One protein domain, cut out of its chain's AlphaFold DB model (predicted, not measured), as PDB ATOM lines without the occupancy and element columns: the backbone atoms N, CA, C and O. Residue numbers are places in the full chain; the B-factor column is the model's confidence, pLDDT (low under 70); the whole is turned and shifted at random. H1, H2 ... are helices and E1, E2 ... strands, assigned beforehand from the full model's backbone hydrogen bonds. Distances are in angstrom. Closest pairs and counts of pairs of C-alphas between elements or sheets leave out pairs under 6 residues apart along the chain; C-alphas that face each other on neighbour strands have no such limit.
ATOM      1  N   THR A 122     215.745 235.876 222.215       85.88
ATOM      2  CA  THR A 122     214.453 235.412 221.725       85.88
ATOM      3  C   THR A 122     213.655 236.636 221.299       85.88
ATOM      4  O   THR A 122     213.417 237.531 222.106       85.88
ATOM      5  N   ALA A 123     213.275 236.688 220.028       91.06
ATOM      6  CA  ALA A 123     212.432 237.734 219.470       91.06
ATOM      7  C   ALA A 123     211.139 237.098 218.964       91.06
ATOM      8  O   ALA A 123     211.180 236.117 218.224       91.06
ATOM      9  N   THR A 124     209.999 237.663 219.342       92.94
ATOM     10  CA  THR A 124     208.692 237.237 218.839       92.94
ATOM     11  C   THR A 124     208.182 238.284 217.861       92.94
ATOM     12  O   THR A 124     208.192 239.476 218.167       92.94
ATOM     13  N   TYR A 125     207.765 237.843 216.678       94.88
ATOM     14  CA  TYR A 125     207.148 238.692 215.668       94.88
ATOM     15  C   TYR A 125     205.704 238.268 215.456       94.88
ATOM     16  O   TYR A 125     205.396 237.084 215.345       94.88
ATOM     17  N   GLU A 126     204.830 239.257 215.368       94.50
ATOM     18  CA  GLU A 126     203.400 239.073 215.179       94.50
ATOM     19  C   GLU A 126     203.028 239.526 213.769       94.50
ATOM     20  O   GLU A 126     203.504 240.561 213.274       94.50
ATOM     21  N   ALA A 127     202.216 238.721 213.090       94.56
ATOM     22  CA  ALA A 127     201.839 238.988 211.717       94.56
ATOM     23  C   ALA A 127     200.435 238.494 211.385       94.56
ATOM     24  O   ALA A 127     199.898 237.569 211.990       94.56
ATOM     25  N   LEU A 128     199.861 239.125 210.370       93.50
ATOM     26  CA  LEU A 128     198.676 238.661 209.673       93.50
ATOM     27  C   LEU A 128     199.110 238.150 208.302       93.50
ATOM     28  O   LEU A 128     199.892 238.802 207.596       93.50
ATOM     29  N   GLY A 129     198.584 236.988 207.930       91.19
ATOM     30  CA  GLY A 129     198.669 236.467 206.576       91.19
ATOM     31  C   GLY A 129     198.013 237.411 205.560       91.19
ATOM     32  O   GLY A 129     197.513 238.483 205.920       91.19
ATOM     33  N   PRO A 130     198.013 237.037 204.271       89.56
ATOM     34  CA  PRO A 130     197.289 237.801 203.265       89.56
ATOM     35  C   PRO A 130     195.813 237.977 203.654       89.56
ATOM     36  O   PRO A 130     195.284 237.239 204.486       89.56
ATOM     37  N   ALA A 131     195.139 238.967 203.071       83.25
ATOM     38  CA  ALA A 131     193.687 239.047 203.180       83.25
ATOM     39  C   ALA A 131     193.066 237.914 202.346       83.25
ATOM     40  O   ALA A 131     193.408 237.763 201.168       83.25
ATOM     41  N   GLY A 132     192.217 237.092 202.967       77.94
ATOM     42  CA  GLY A 132     191.403 236.098 202.270       77.94
ATOM     43  C   GLY A 132     190.282 236.764 201.475       77.94
ATOM     44  O   GLY A 132     189.970 237.938 201.691       77.94
ATOM     45  N   GLU A 133     189.658 236.022 200.561       76.38
ATOM     46  CA  GLU A 133     188.557 236.547 199.732       76.38
ATOM     47  C   GLU A 133     187.363 237.033 200.567       76.38
ATOM     48  O   GLU A 133     186.696 238.004 200.220       76.38
ATOM     49  N   ASN A 134     187.136 236.398 201.713       75.44
ATOM     50  CA  ASN A 134     186.092 236.739 202.675       75.44
ATOM     51  C   ASN A 134     186.516 237.806 203.706       75.44
ATOM     52  O   ASN A 134     185.794 238.055 204.668       75.44
ATOM     53  N   GLY A 135     187.692 238.420 203.541       80.00
ATOM     54  CA  GLY A 135     188.218 239.448 204.441       80.00
ATOM     55  C   GLY A 135     188.843 238.921 205.738       80.00
ATOM     56  O   GLY A 135     189.423 239.711 206.486       80.00
ATOM     57  N   HIS A 136     188.790 237.612 206.003       83.81
ATOM     58  CA  HIS A 136     189.493 237.007 207.132       83.81
ATOM     59  C   HIS A 136     190.977 236.807 206.795       83.81
ATOM     60  O   HIS A 136     191.350 236.504 205.661       83.81
ATOM     61  N   ALA A 137     191.848 236.995 207.785       88.88
ATOM     62  CA  ALA A 137     193.284 236.778 207.652       88.88
ATOM     63  C   ALA A 137     193.774 235.873 208.782       88.88
ATOM     64  O   ALA A 137     193.370 236.037 209.934       88.88
ATOM     65  N   VAL A 138     194.664 234.938 208.450       91.06
ATOM     66  CA  VAL A 138     195.276 234.041 209.432       91.06
ATOM     67  C   VAL A 138     196.222 234.840 210.322       91.06
ATOM     68  O   VAL A 138     197.122 235.529 209.837       91.06
ATOM     69  N   ALA A 139     196.010 234.752 211.629       92.69
ATOM     70  CA  ALA A 139     196.891 235.330 212.629       92.69
ATOM     71  C   ALA A 139     198.084 234.402 212.849       92.69
ATOM     72  O   ALA A 139     197.920 233.187 212.950       92.69
ATOM     73  N   LEU A 140     199.280 234.983 212.905       92.56
ATOM     74  CA  LEU A 140     200.543 234.266 213.008       92.56
ATOM     75  C   LEU A 140     201.402 234.862 214.122       92.56
ATOM     76  O   LEU A 140     201.499 236.086 214.257       92.56
ATOM     77  N   VAL A 141     202.064 233.988 214.877       93.62
ATOM     78  CA  VAL A 141     203.090 234.351 215.862       93.62
ATOM     79  C   VAL A 141     204.349 233.563 215.545       93.62
ATOM     80  O   VAL A 141     204.319 232.340 215.440       93.62
ATOM     81  N   ILE A 142     205.463 234.265 215.378       93.38
ATOM     82  CA  ILE A 142     206.736 233.690 214.948       93.38
ATOM     83  C   ILE A 142     207.740 233.886 216.066       93.38
ATOM     84  O   ILE A 142     208.061 235.017 216.434       93.38
ATOM     85  N   GLU A 143     208.259 232.786 216.588       91.44
ATOM     86  CA  GLU A 143     209.317 232.800 217.587       91.44
ATOM     87  C   GLU A 143     210.664 232.624 216.886       91.44
ATOM     88  O   GLU A 143     210.918 231.625 216.205       91.44
ATOM     89  N   CYS A 144     211.541 233.608 217.052       90.81
ATOM     90  CA  CYS A 144     212.873 233.644 216.471       90.81
ATOM     91  C   CYS A 144     213.944 233.628 217.565       90.81
ATOM     92  O   CYS A 144     213.796 234.254 218.614       90.81
ATOM     93  N   SER A 145     215.073 232.984 217.276       87.38
ATOM     94  CA  SER A 145     216.299 233.096 218.065       87.38
ATOM     95  C   SER A 145     217.385 233.717 217.194       87.38
ATOM     96  O   SER A 145     217.848 233.094 216.231       87.38
ATOM     97  N   THR A 146     217.752 234.960 217.510       86.81
ATOM     98  CA  THR A 146     218.608 235.805 216.666       86.81
ATOM     99  C   THR A 146     219.651 236.564 217.476       86.81
ATOM    100  O   THR A 146     219.425 236.912 218.628       86.81
ATOM    101  N   ASP A 147     220.797 236.825 216.855       83.88
ATOM    102  CA  ASP A 147     221.848 237.715 217.359       83.88
ATOM    103  C   ASP A 147     221.633 239.186 216.943       83.88
ATOM    104  O   ASP A 147     222.290 240.088 217.459       83.88
ATOM    105  N   SER A 148     220.713 239.449 216.006       88.50
ATOM    106  CA  SER A 148     220.425 240.784 215.481       88.50
ATOM    107  C   SER A 148     218.931 240.950 215.178       88.50
ATOM    108  O   SER A 148     218.470 240.598 214.084       88.50
ATOM    109  N   PRO A 149     218.151 241.547 216.099       90.19
ATOM    110  CA  PRO A 149     216.705 241.687 215.926       90.19
ATOM    111  C   PRO A 149     216.332 242.569 214.727       90.19
ATOM    112  O   PRO A 149     215.322 242.321 214.075       90.19
ATOM    113  N   ALA A 150     217.154 243.566 214.382       92.06
ATOM    114  CA  ALA A 150     216.908 244.434 213.230       92.06
ATOM    115  C   ALA A 150     217.010 243.673 211.894       92.06
ATOM    116  O   ALA A 150     216.160 243.845 211.016       92.06
ATOM    117  N   ARG A 151     218.012 242.790 211.755       91.19
ATOM    118  CA  ARG A 151     218.192 241.952 210.559       91.19
ATOM    119  C   ARG A 151     217.045 240.956 210.414       91.19
ATOM    120  O   ARG A 151     216.482 240.818 209.329       91.19
ATOM    121  N   THR A 152     216.681 240.291 211.508       92.50
ATOM    122  CA  THR A 152     215.592 239.311 211.509       92.50
ATOM    123  C   THR A 152     214.251 239.976 211.227       92.50
ATOM    124  O   THR A 152     213.518 239.493 210.370       92.50
ATOM    125  N   HIS A 153     213.962 241.129 211.837       94.06
ATOM    126  CA  HIS A 153     212.743 241.895 211.565       94.06
ATOM    127  C   HIS A 153     212.625 242.286 210.085       94.06
ATOM    128  O   HIS A 153     211.568 242.102 209.482       94.06
ATOM    129  N   ALA A 154     213.707 242.788 209.472       94.12
ATOM    130  CA  ALA A 154     213.712 243.141 208.052       94.12
ATOM    131  C   ALA A 154     213.419 241.925 207.159       94.12
ATOM    132  O   ALA A 154     212.608 242.021 206.239       94.12
ATOM    133  N   LYS A 155     214.021 240.771 207.471       92.88
ATOM    134  CA  LYS A 155     213.827 239.531 206.712       92.88
ATOM    135  C   LYS A 155     212.420 238.953 206.878       92.88
ATOM    136  O   LYS A 155     211.803 238.590 205.883       92.88
ATOM    137  N   VAL A 156     211.885 238.931 208.101       94.19
ATOM    138  CA  VAL A 156     210.494 238.528 208.367       94.19
ATOM    139  C   VAL A 156     209.543 239.437 207.586       94.19
ATOM    140  O   VAL A 156     208.709 238.947 206.828       94.19
ATOM    141  N   ARG A 157     209.720 240.759 207.669       94.12
ATOM    142  CA  ARG A 157     208.910 241.727 206.915       94.12
ATOM    143  C   ARG A 157     208.966 241.510 205.408       94.12
ATOM    144  O   ARG A 157     207.928 241.559 204.755       94.12
ATOM    145  N   GLU A 158     210.147 241.259 204.853       93.75
ATOM    146  CA  GLU A 158     210.302 240.951 203.432       93.75
ATOM    147  C   GLU A 158     209.529 239.682 203.036       93.75
ATOM    148  O   GLU A 158     208.843 239.679 202.012       93.75
ATOM    149  N   THR A 159     209.582 238.629 203.859       93.38
ATOM    150  CA  THR A 159     208.833 237.386 203.632       93.38
ATOM    151  C   THR A 159     207.322 237.622 203.607       93.38
ATOM    152  O   THR A 159     206.655 237.159 202.683       93.38
ATOM    153  N   PHE A 160     206.781 238.396 204.553       92.81
ATOM    154  CA  PHE A 160     205.348 238.724 204.570       92.81
ATOM    155  C   PHE A 160     204.925 239.572 203.370       92.81
ATOM    156  O   PHE A 160     203.910 239.274 202.740       92.81
ATOM    157  N   ASN A 161     205.738 240.559 202.985       92.56
ATOM    158  CA  ASN A 161     205.462 241.393 201.816       92.56
ATOM    159  C   ASN A 161     205.398 240.575 200.513       92.56
ATOM    160  O   ASN A 161     204.574 240.876 199.652       92.56
ATOM    161  N   LYS A 162     206.224 239.525 200.363       91.69
ATOM    162  CA  LYS A 162     206.213 238.641 199.177       91.69
ATOM    163  C   LYS A 162     204.903 237.876 199.007       91.69
ATOM    164  O   LYS A 162     204.539 237.547 197.884       91.69
ATOM    165  N   VAL A 163     204.221 237.578 200.110       90.06
ATOM    166  CA  VAL A 163     202.988 236.776 200.124       90.06
ATOM    167  C   VAL A 163     201.735 237.655 200.271       90.06
ATOM    168  O   VAL A 163     200.614 237.169 200.164       90.06
ATOM    169  N   GLY A 164     201.912 238.969 200.441       89.50
ATOM    170  CA  GLY A 164     200.818 239.925 200.624       89.50
ATOM    171  C   GLY A 164     200.273 239.984 202.054       89.50
ATOM    172  O   GLY A 164     199.175 240.489 202.259       89.50
ATOM    173  N   GLY A 165     201.020 239.465 203.034       91.31
ATOM    174  CA  GLY A 165     200.728 239.629 204.458       91.31
ATOM    175  C   GLY A 165     201.396 240.876 205.048       91.31
ATOM    176  O   GLY A 165     202.098 241.621 204.361       91.31
ATOM    177  N   ARG A 166     201.200 241.108 206.349       92.81
ATOM    178  CA  ARG A 166     201.772 242.261 207.066       92.81
ATOM    179  C   ARG A 166     202.102 241.926 208.515       92.81
ATOM    180  O   ARG A 166     201.402 241.139 209.140       92.81
ATOM    181  N   LEU A 167     203.111 242.587 209.081       94.06
ATOM    182  CA  LEU A 167     203.315 242.560 210.531       94.06
ATOM    183  C   LEU A 167     202.223 243.387 211.216       94.06
ATOM    184  O   LEU A 167     201.934 244.510 210.801       94.06
ATOM    185  N   SER A 168     201.614 242.814 212.244       93.50
ATOM    186  CA  SER A 168     200.523 243.404 213.020       93.50
ATOM    187  C   SER A 168     200.472 242.715 214.371       93.50
ATOM    188  O   SER A 168     200.838 241.549 214.450       93.50
ATOM    189  N   SER A 169     199.983 243.394 215.409       93.00
ATOM    190  CA  SER A 169     199.817 242.727 216.697       93.00
ATOM    191  C   SER A 169     198.697 241.684 216.630       93.00
ATOM    192  O   SER A 169     197.576 241.997 216.229       93.00
ATOM    193  N   THR A 170     199.025 240.452 217.001       93.19
ATOM    194  CA  THR A 170     198.158 239.266 217.017       93.19
ATOM    195  C   THR A 170     198.328 238.444 218.292       93.19
ATOM    196  O   THR A 170     197.554 237.517 218.495       93.19
ATOM    197  N   ALA A 171     199.273 238.777 219.183       90.81
ATOM    198  CA  ALA A 171     199.545 237.994 220.393       90.81
ATOM    199  C   ALA A 171     198.327 237.854 221.316       90.81
ATOM    200  O   ALA A 171     198.168 236.819 221.943       90.81
ATOM    201  N   HIS A 172     197.440 238.849 221.356       91.00
ATOM    202  CA  HIS A 172     196.200 238.806 222.143       91.00
ATOM    203  C   HIS A 172     195.188 237.745 221.666       91.00
ATOM    204  O   HIS A 172     194.224 237.467 222.374       91.00
ATOM    205  N   LEU A 173     195.384 237.176 220.472       91.62
ATOM    206  CA  LEU A 173     194.576 236.079 219.929       91.62
ATOM    207  C   LEU A 173     195.099 234.699 220.354       91.62
ATOM    208  O   LEU A 173     194.520 233.690 219.959       91.62
ATOM    209  N   PHE A 174     196.208 234.643 221.100       92.88
ATOM    210  CA  PHE A 174     196.862 233.404 221.503       92.88
ATOM    211  C   PHE A 174     197.148 233.377 223.002       92.88
ATOM    212  O   PHE A 174     197.725 234.313 223.553       92.88
ATOM    213  N   ASP A 175     196.867 232.237 223.620       92.75
ATOM    214  CA  ASP A 175     197.215 231.940 225.001       92.75
ATOM    215  C   ASP A 175     198.395 230.963 225.050       92.75
ATOM    216  O   ASP A 175     198.485 229.996 224.286       92.75
ATOM    217  N   PRO A 300     187.622 231.576 217.706       82.44
ATOM    218  CA  PRO A 300     187.223 230.585 216.714       82.44
ATOM    219  C   PRO A 300     188.341 230.376 215.688       82.44
ATOM    220  O   PRO A 300     188.922 231.331 215.162       82.44
ATOM    221  N   LEU A 301     188.641 229.108 215.415       84.75
ATOM    222  CA  LEU A 301     189.646 228.726 214.433       84.75
ATOM    223  C   LEU A 301     189.163 229.034 213.020       84.75
ATOM    224  O   LEU A 301     187.978 228.916 212.715       84.75
ATOM    225  N   LEU A 302     190.098 229.381 212.140       85.44
ATOM    226  CA  LEU A 302     189.798 229.479 210.716       85.44
ATOM    227  C   LEU A 302     189.837 228.087 210.093       85.44
ATOM    228  O   LEU A 302     190.793 227.346 210.310       85.44
ATOM    229  N   HIS A 303     188.834 227.740 209.296       84.00
ATOM    230  CA  HIS A 303     188.781 226.451 208.608       84.00
ATOM    231  C   HIS A 303     189.171 226.599 207.139       84.00
ATOM    232  O   HIS A 303     188.860 227.599 206.494       84.00
ATOM    233  N   VAL A 304     189.856 225.595 206.596       83.25
ATOM    234  CA  VAL A 304     190.053 225.509 205.146       83.25
ATOM    235  C   VAL A 304     188.712 225.130 204.532       83.25
ATOM    236  O   VAL A 304     188.069 224.196 205.007       83.25
ATOM    237  N   GLN A 305     188.266 225.875 203.524       78.19
ATOM    238  CA  GLN A 305     186.999 225.594 202.865       78.19
ATOM    239  C   GLN A 305     187.093 224.261 202.120       78.19
ATOM    240  O   GLN A 305     187.712 224.165 201.059       78.19
ATOM    241  N   ASP A 306     186.450 223.242 202.676       65.19
ATOM    242  CA  ASP A 306     186.156 222.012 201.961       65.19
ATOM    243  C   ASP A 306     184.890 222.239 201.129       65.19
ATOM    244  O   ASP A 306     183.908 222.798 201.616       65.19
ATOM    245  N   ALA A 307     184.885 221.791 199.871       56.31
ATOM    246  CA  ALA A 307     183.784 222.019 198.927       56.31
ATOM    247  C   ALA A 307     182.400 221.490 199.391       56.31
ATOM    248  O   ALA A 307     181.406 221.769 198.730       56.31
ATOM    249  N   ASN A 308     182.340 220.747 200.507       52.09
ATOM    250  CA  ASN A 308     181.159 220.053 201.032       52.09
ATOM    251  C   ASN A 308     180.848 220.344 202.520       52.09
ATOM    252  O   ASN A 308     180.031 219.631 203.096       52.09
ATOM    253  N   ALA A 309     181.501 221.314 203.171       55.72
ATOM    254  CA  ALA A 309     181.254 221.601 204.589       55.72
ATOM    255  C   ALA A 309     180.232 222.736 204.769       55.72
ATOM    256  O   ALA A 309     180.419 223.832 204.234       55.72
ATOM    257  N   ASP A 310     179.174 222.477 205.542       47.34
ATOM    258  CA  ASP A 310     178.230 223.501 205.989       47.34
ATOM    259  C   ASP A 310     178.986 224.543 206.823       47.34
ATOM    260  O   ASP A 310     179.615 224.227 207.836       47.34
ATOM    261  N   ALA A 311     178.988 225.790 206.353       50.66
ATOM    262  CA  ALA A 311     179.687 226.883 207.006       50.66
ATOM    263  C   ALA A 311     178.997 227.217 208.334       50.66
ATOM    264  O   ALA A 311     177.994 227.934 208.352       50.66
ATOM    265  N   ASP A 312     179.544 226.732 209.448       50.25
ATOM    266  CA  ASP A 312     179.189 227.250 210.765       50.25
ATOM    267  C   ASP A 312     179.540 228.745 210.794       50.25
ATOM    268  O   ASP A 312     180.706 229.143 210.837       50.25
ATOM    269  N   ALA A 313     178.508 229.589 210.719       52.41
ATOM    270  CA  ALA A 313     178.580 231.003 210.337       52.41
ATOM    271  C   ALA A 313     179.406 231.914 211.274       52.41
ATOM    272  O   ALA A 313     179.523 233.112 211.021       52.41
ATOM    273  N   THR A 314     179.965 231.372 212.359       54.03
ATOM    274  CA  THR A 314     180.740 232.124 213.361       54.03
ATOM    275  C   THR A 314     182.252 232.025 213.129       54.03
ATOM    276  O   THR A 314     182.993 232.924 213.528       54.03
ATOM    277  N   ALA A 315     182.726 230.964 212.469       64.38
ATOM    278  CA  ALA A 315     184.140 230.761 212.171       64.38
ATOM    279  C   ALA A 315     184.448 231.182 210.724       64.38
ATOM    280  O   ALA A 315     183.775 230.773 209.781       64.38
ATOM    281  N   GLY A 316     185.466 232.025 210.536       75.12
ATOM    282  CA  GLY A 316     185.906 232.422 209.197       75.12
ATOM    283  C   GLY A 316     186.514 231.242 208.428       75.12
ATOM    284  O   GLY A 316     187.065 230.312 209.020       75.12
ATOM    285  N   TRP A 317     186.454 231.288 207.098       83.44
ATOM    286  CA  TRP A 317     187.040 230.258 206.234       83.44
ATOM    287  C   TRP A 317     188.224 230.788 205.420       83.44
ATOM    288  O   TRP A 317     188.459 231.991 205.345       83.44
ATOM    289  N   VAL A 318     189.004 229.892 204.829       85.75
ATOM    290  CA  VAL A 318     190.155 230.229 203.988       85.75
ATOM    291  C   VAL A 318     190.166 229.320 202.760       85.75
ATOM    292  O   VAL A 318     189.921 228.120 202.874       85.75
ATOM    293  N   ASP A 319     190.446 229.879 201.586       86.81
ATOM    294  CA  ASP A 319     190.510 229.149 200.320       86.81
ATOM    295  C   ASP A 319     191.785 228.294 200.183       86.81
ATOM    296  O   ASP A 319     192.825 228.542 200.797       86.81
ATOM    297  N   GLY A 320     191.733 227.272 199.326       84.94
ATOM    298  CA  GLY A 320     192.882 226.396 199.084       84.94
ATOM    299  C   GLY A 320     194.092 227.113 198.465       84.94
ATOM    300  O   GLY A 320     195.235 226.757 198.763       84.94
ATOM    301  N   GLU A 321     193.879 228.140 197.637       86.62
ATOM    302  CA  GLU A 321     194.970 228.933 197.050       86.62
ATOM    303  C   GLU A 321     195.685 229.771 198.119       86.62
ATOM    304  O   GLU A 321     196.914 229.885 198.134       86.62
ATOM    305  N   TYR A 322     194.939 230.314 199.072       88.50
ATOM    306  CA  TYR A 322     195.484 230.980 200.243       88.50
ATOM    307  C   TYR A 322     196.341 230.052 201.090       88.50
ATOM    308  O   TYR A 322     197.439 230.442 201.487       88.50
ATOM    309  N   VAL A 323     195.900 228.814 201.326       87.75
ATOM    310  CA  VAL A 323     196.721 227.829 202.050       87.75
ATOM    311  C   VAL A 323     198.040 227.579 201.313       87.75
ATOM    312  O   VAL A 323     199.091 227.547 201.948       87.75
ATOM    313  N   GLN A 324     198.034 227.501 199.978       88.12
ATOM    314  CA  GLN A 324     199.275 227.387 199.195       88.12
ATOM    315  C   GLN A 324     200.168 228.627 199.321       88.12
ATOM    316  O   GLN A 324     201.394 228.510 199.361       88.12
ATOM    317  N   ARG A 325     199.584 229.829 199.387       89.50
ATOM    318  CA  ARG A 325     200.332 231.070 199.641       89.50
ATOM    319  C   ARG A 325     200.974 231.056 201.030       89.50
ATOM    320  O   ARG A 325     202.154 231.387 201.144       89.50
ATOM    321  N   LEU A 326     200.244 230.620 202.055       89.44
ATOM    322  CA  LEU A 326     200.786 230.431 203.403       89.44
ATOM    323  C   LEU A 326     201.882 229.364 203.457       89.44
ATOM    324  O   LEU A 326     202.882 229.565 204.137       89.44
ATOM    325  N   ASP A 327     201.745 228.262 202.726       88.88
ATOM    326  CA  ASP A 327     202.771 227.215 202.676       88.88
ATOM    327  C   ASP A 327     204.070 227.731 202.028       88.88
ATOM    328  O   ASP A 327     205.170 227.521 202.542       88.88
ATOM    329  N   ARG A 328     203.956 228.545 200.967       89.19
ATOM    330  CA  ARG A 328     205.110 229.258 200.385       89.19
ATOM    331  C   ARG A 328     205.750 230.226 201.379       89.19
ATOM    332  O   ARG A 328     206.974 230.302 201.447       89.19
ATOM    333  N   MET A 329     204.947 230.969 202.143       90.75
ATOM    334  CA  MET A 329     205.450 231.843 203.210       90.75
ATOM    335  C   MET A 329     206.216 231.041 204.262       90.75
ATOM    336  O   MET A 329     207.299 231.454 204.673       90.75
ATOM    337  N   LEU A 330     205.669 229.900 204.680       88.56
ATOM    338  CA  LEU A 330     206.280 229.030 205.675       88.56
ATOM    339  C   LEU A 330     207.632 228.508 205.186       88.56
ATOM    340  O   LEU A 330     208.615 228.644 205.904       88.56
ATOM    341  N   SER A 331     207.719 228.051 203.934       87.00
ATOM    342  CA  SER A 331     208.994 227.659 203.317       87.00
ATOM    343  C   SER A 331     210.027 228.797 203.327       87.00
ATOM    344  O   SER A 331     211.192 228.565 203.637       87.00
ATOM    345  N   LEU A 332     209.615 230.044 203.068       89.50
ATOM    346  CA  LEU A 332     210.508 231.211 203.138       89.50
ATOM    347  C   LEU A 332     210.940 231.561 204.574       89.50
ATOM    348  O   LEU A 332     212.021 232.122 204.774       89.50
ATOM    349  N   LEU A 333     210.091 231.288 205.569       88.88
ATOM    350  CA  LEU A 333     210.433 231.447 206.983       88.88
ATOM    351  C   LEU A 333     211.366 230.330 207.459       88.88
ATOM    352  O   LEU A 333     212.285 230.636 208.209       88.88
ATOM    353  N   GLU A 334     211.190 229.091 206.998       82.19
ATOM    354  CA  GLU A 334     212.079 227.953 207.284       82.19
ATOM    355  C   GLU A 334     213.478 228.153 206.670       82.19
ATOM    356  O   GLU A 334     214.494 227.852 207.302       82.19
ATOM    357  N   ASP A 335     213.558 228.752 205.476       82.06
ATOM    358  CA  ASP A 335     214.826 229.178 204.865       82.06
ATOM    359  C   ASP A 335     215.545 230.254 205.700       82.06
ATOM    360  O   ASP A 335     216.762 230.473 205.588       82.06
ATOM    361  N   ASN A 336     214.802 230.974 206.541       83.19
ATOM    362  CA  ASN A 336     215.401 231.862 207.509       83.19
ATOM    363  C   ASN A 336     215.803 231.088 208.756       83.19
ATOM    364  O   ASN A 336     214.968 230.818 209.607       83.19
ATOM    365  N   ALA A 337     217.111 230.855 208.903       70.00
ATOM    366  CA  ALA A 337     217.663 230.238 210.099       70.00
ATOM    367  C   ALA A 337     217.024 230.830 211.368       70.00
ATOM    368  O   ALA A 337     216.491 230.075 212.164       70.00
ATOM    369  N   ASP A 338     216.972 232.154 211.532       86.25
ATOM    370  CA  ASP A 338     216.509 232.807 212.766       86.25
ATOM    371  C   ASP A 338     215.123 232.343 213.276       86.25
ATOM    372  O   ASP A 338     214.928 232.317 214.491       86.25
ATOM    373  N   CYS A 339     214.198 231.939 212.397       87.94
ATOM    374  CA  CYS A 339     212.869 231.450 212.771       87.94
ATOM    375  C   CYS A 339     212.962 230.051 213.392       87.94
ATOM    376  O   CYS A 339     213.569 229.147 212.824       87.94
ATOM    377  N   THR A 340     212.361 229.873 214.566       85.31
ATOM    378  CA  THR A 340     212.379 228.589 215.284       85.31
ATOM    379  C   THR A 340     211.027 227.904 215.302       85.31
ATOM    380  O   THR A 340     210.991 226.690 215.150       85.31
ATOM    381  N   ARG A 341     209.945 228.667 215.498       87.19
ATOM    382  CA  ARG A 341     208.572 228.156 215.561       87.19
ATOM    383  C   ARG A 341     207.599 229.162 214.959       87.19
ATOM    384  O   ARG A 341     207.788 230.372 215.119       87.19
ATOM    385  N   VAL A 342     206.556 228.666 214.307       90.44
ATOM    386  CA  VAL A 342     205.452 229.449 213.748       90.44
ATOM    387  C   VAL A 342     204.126 228.879 214.248       90.44
ATOM    388  O   VAL A 342     203.791 227.717 214.021       90.44
ATOM    389  N   TRP A 343     203.353 229.735 214.907       91.12
ATOM    390  CA  TRP A 343     202.025 229.441 215.434       91.12
ATOM    391  C   TRP A 343     200.965 230.137 214.587       91.12
ATOM    392  O   TRP A 343     201.207 231.234 214.082       91.12
ATOM    393  N   SER A 344     199.787 229.524 214.447       91.06
ATOM    394  CA  SER A 344     198.663 230.115 213.715       91.06
ATOM    395  C   SER A 344     197.311 229.766 214.320       91.06
ATOM    396  O   SER A 344     197.202 228.786 215.054       91.06
ATOM    397  N   ASN A 345     196.277 230.515 213.938       90.56
ATOM    398  CA  ASN A 345     194.880 230.199 214.242       90.56
ATOM    399  C   ASN A 345     194.158 229.400 213.132       90.56
ATOM    400  O   ASN A 345     192.929 229.330 213.132       90.56
TER     401      ASN A 345
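Overview. This is residues 122 to 175 and 300 to 345 of the 352 residues of the protein "YebC-like protein" of Tilletiaria anomala (strain ATCC 24038 / CBS 436.72 / UBC 951) (UniProt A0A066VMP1). A twisted antiparallel sheet, E1 E2 E3, has two helices side by side over one face in two layers, H2 meeting it through residues 330 to 334; loop 300 to 319 extends one end. The 100 printed residues run E1, E2, H1, H2, E3. The class is mixed; the whole is compact, radius of gyration of the C-alphas 14.1 A, spanning 47 by 26 by 18 A.

Arrangement. E1, residues 122 to 128, and E2, residues 139 to 146, form a hairpin; N 125 and O 142 are 2.9 A apart. H1, residues 149 to 163, is on the sheet, height 8.5 A. H2, residues 320 to 334, touches H1, closest C-alphas Val 163 and Arg 325, 6.3 A, at a shallow tilt of 25 degrees, opposite ways. E3, residues 339 to 344, is antiparallel to E2; N 143 and O 341 are 2.9 A apart. Every O i to N i+4 pair is within hydrogen-bond range in H2, 10 of 11 in H1.

Along the chain. First to last C-alpha, E2 measures 22.1 A and H1 21.5 A. C-alpha 122 is at (214.453, 235.412, 221.725), C-alpha 344 at (198.663, 230.115, 213.715).

Size, cuts and confidence. Residues 176 to 299 are cut out, C-alphas 175 and 300 being 13.1 A apart. Of the links printed whole, none is long. Residues 306 to 315 have pLDDT under 70.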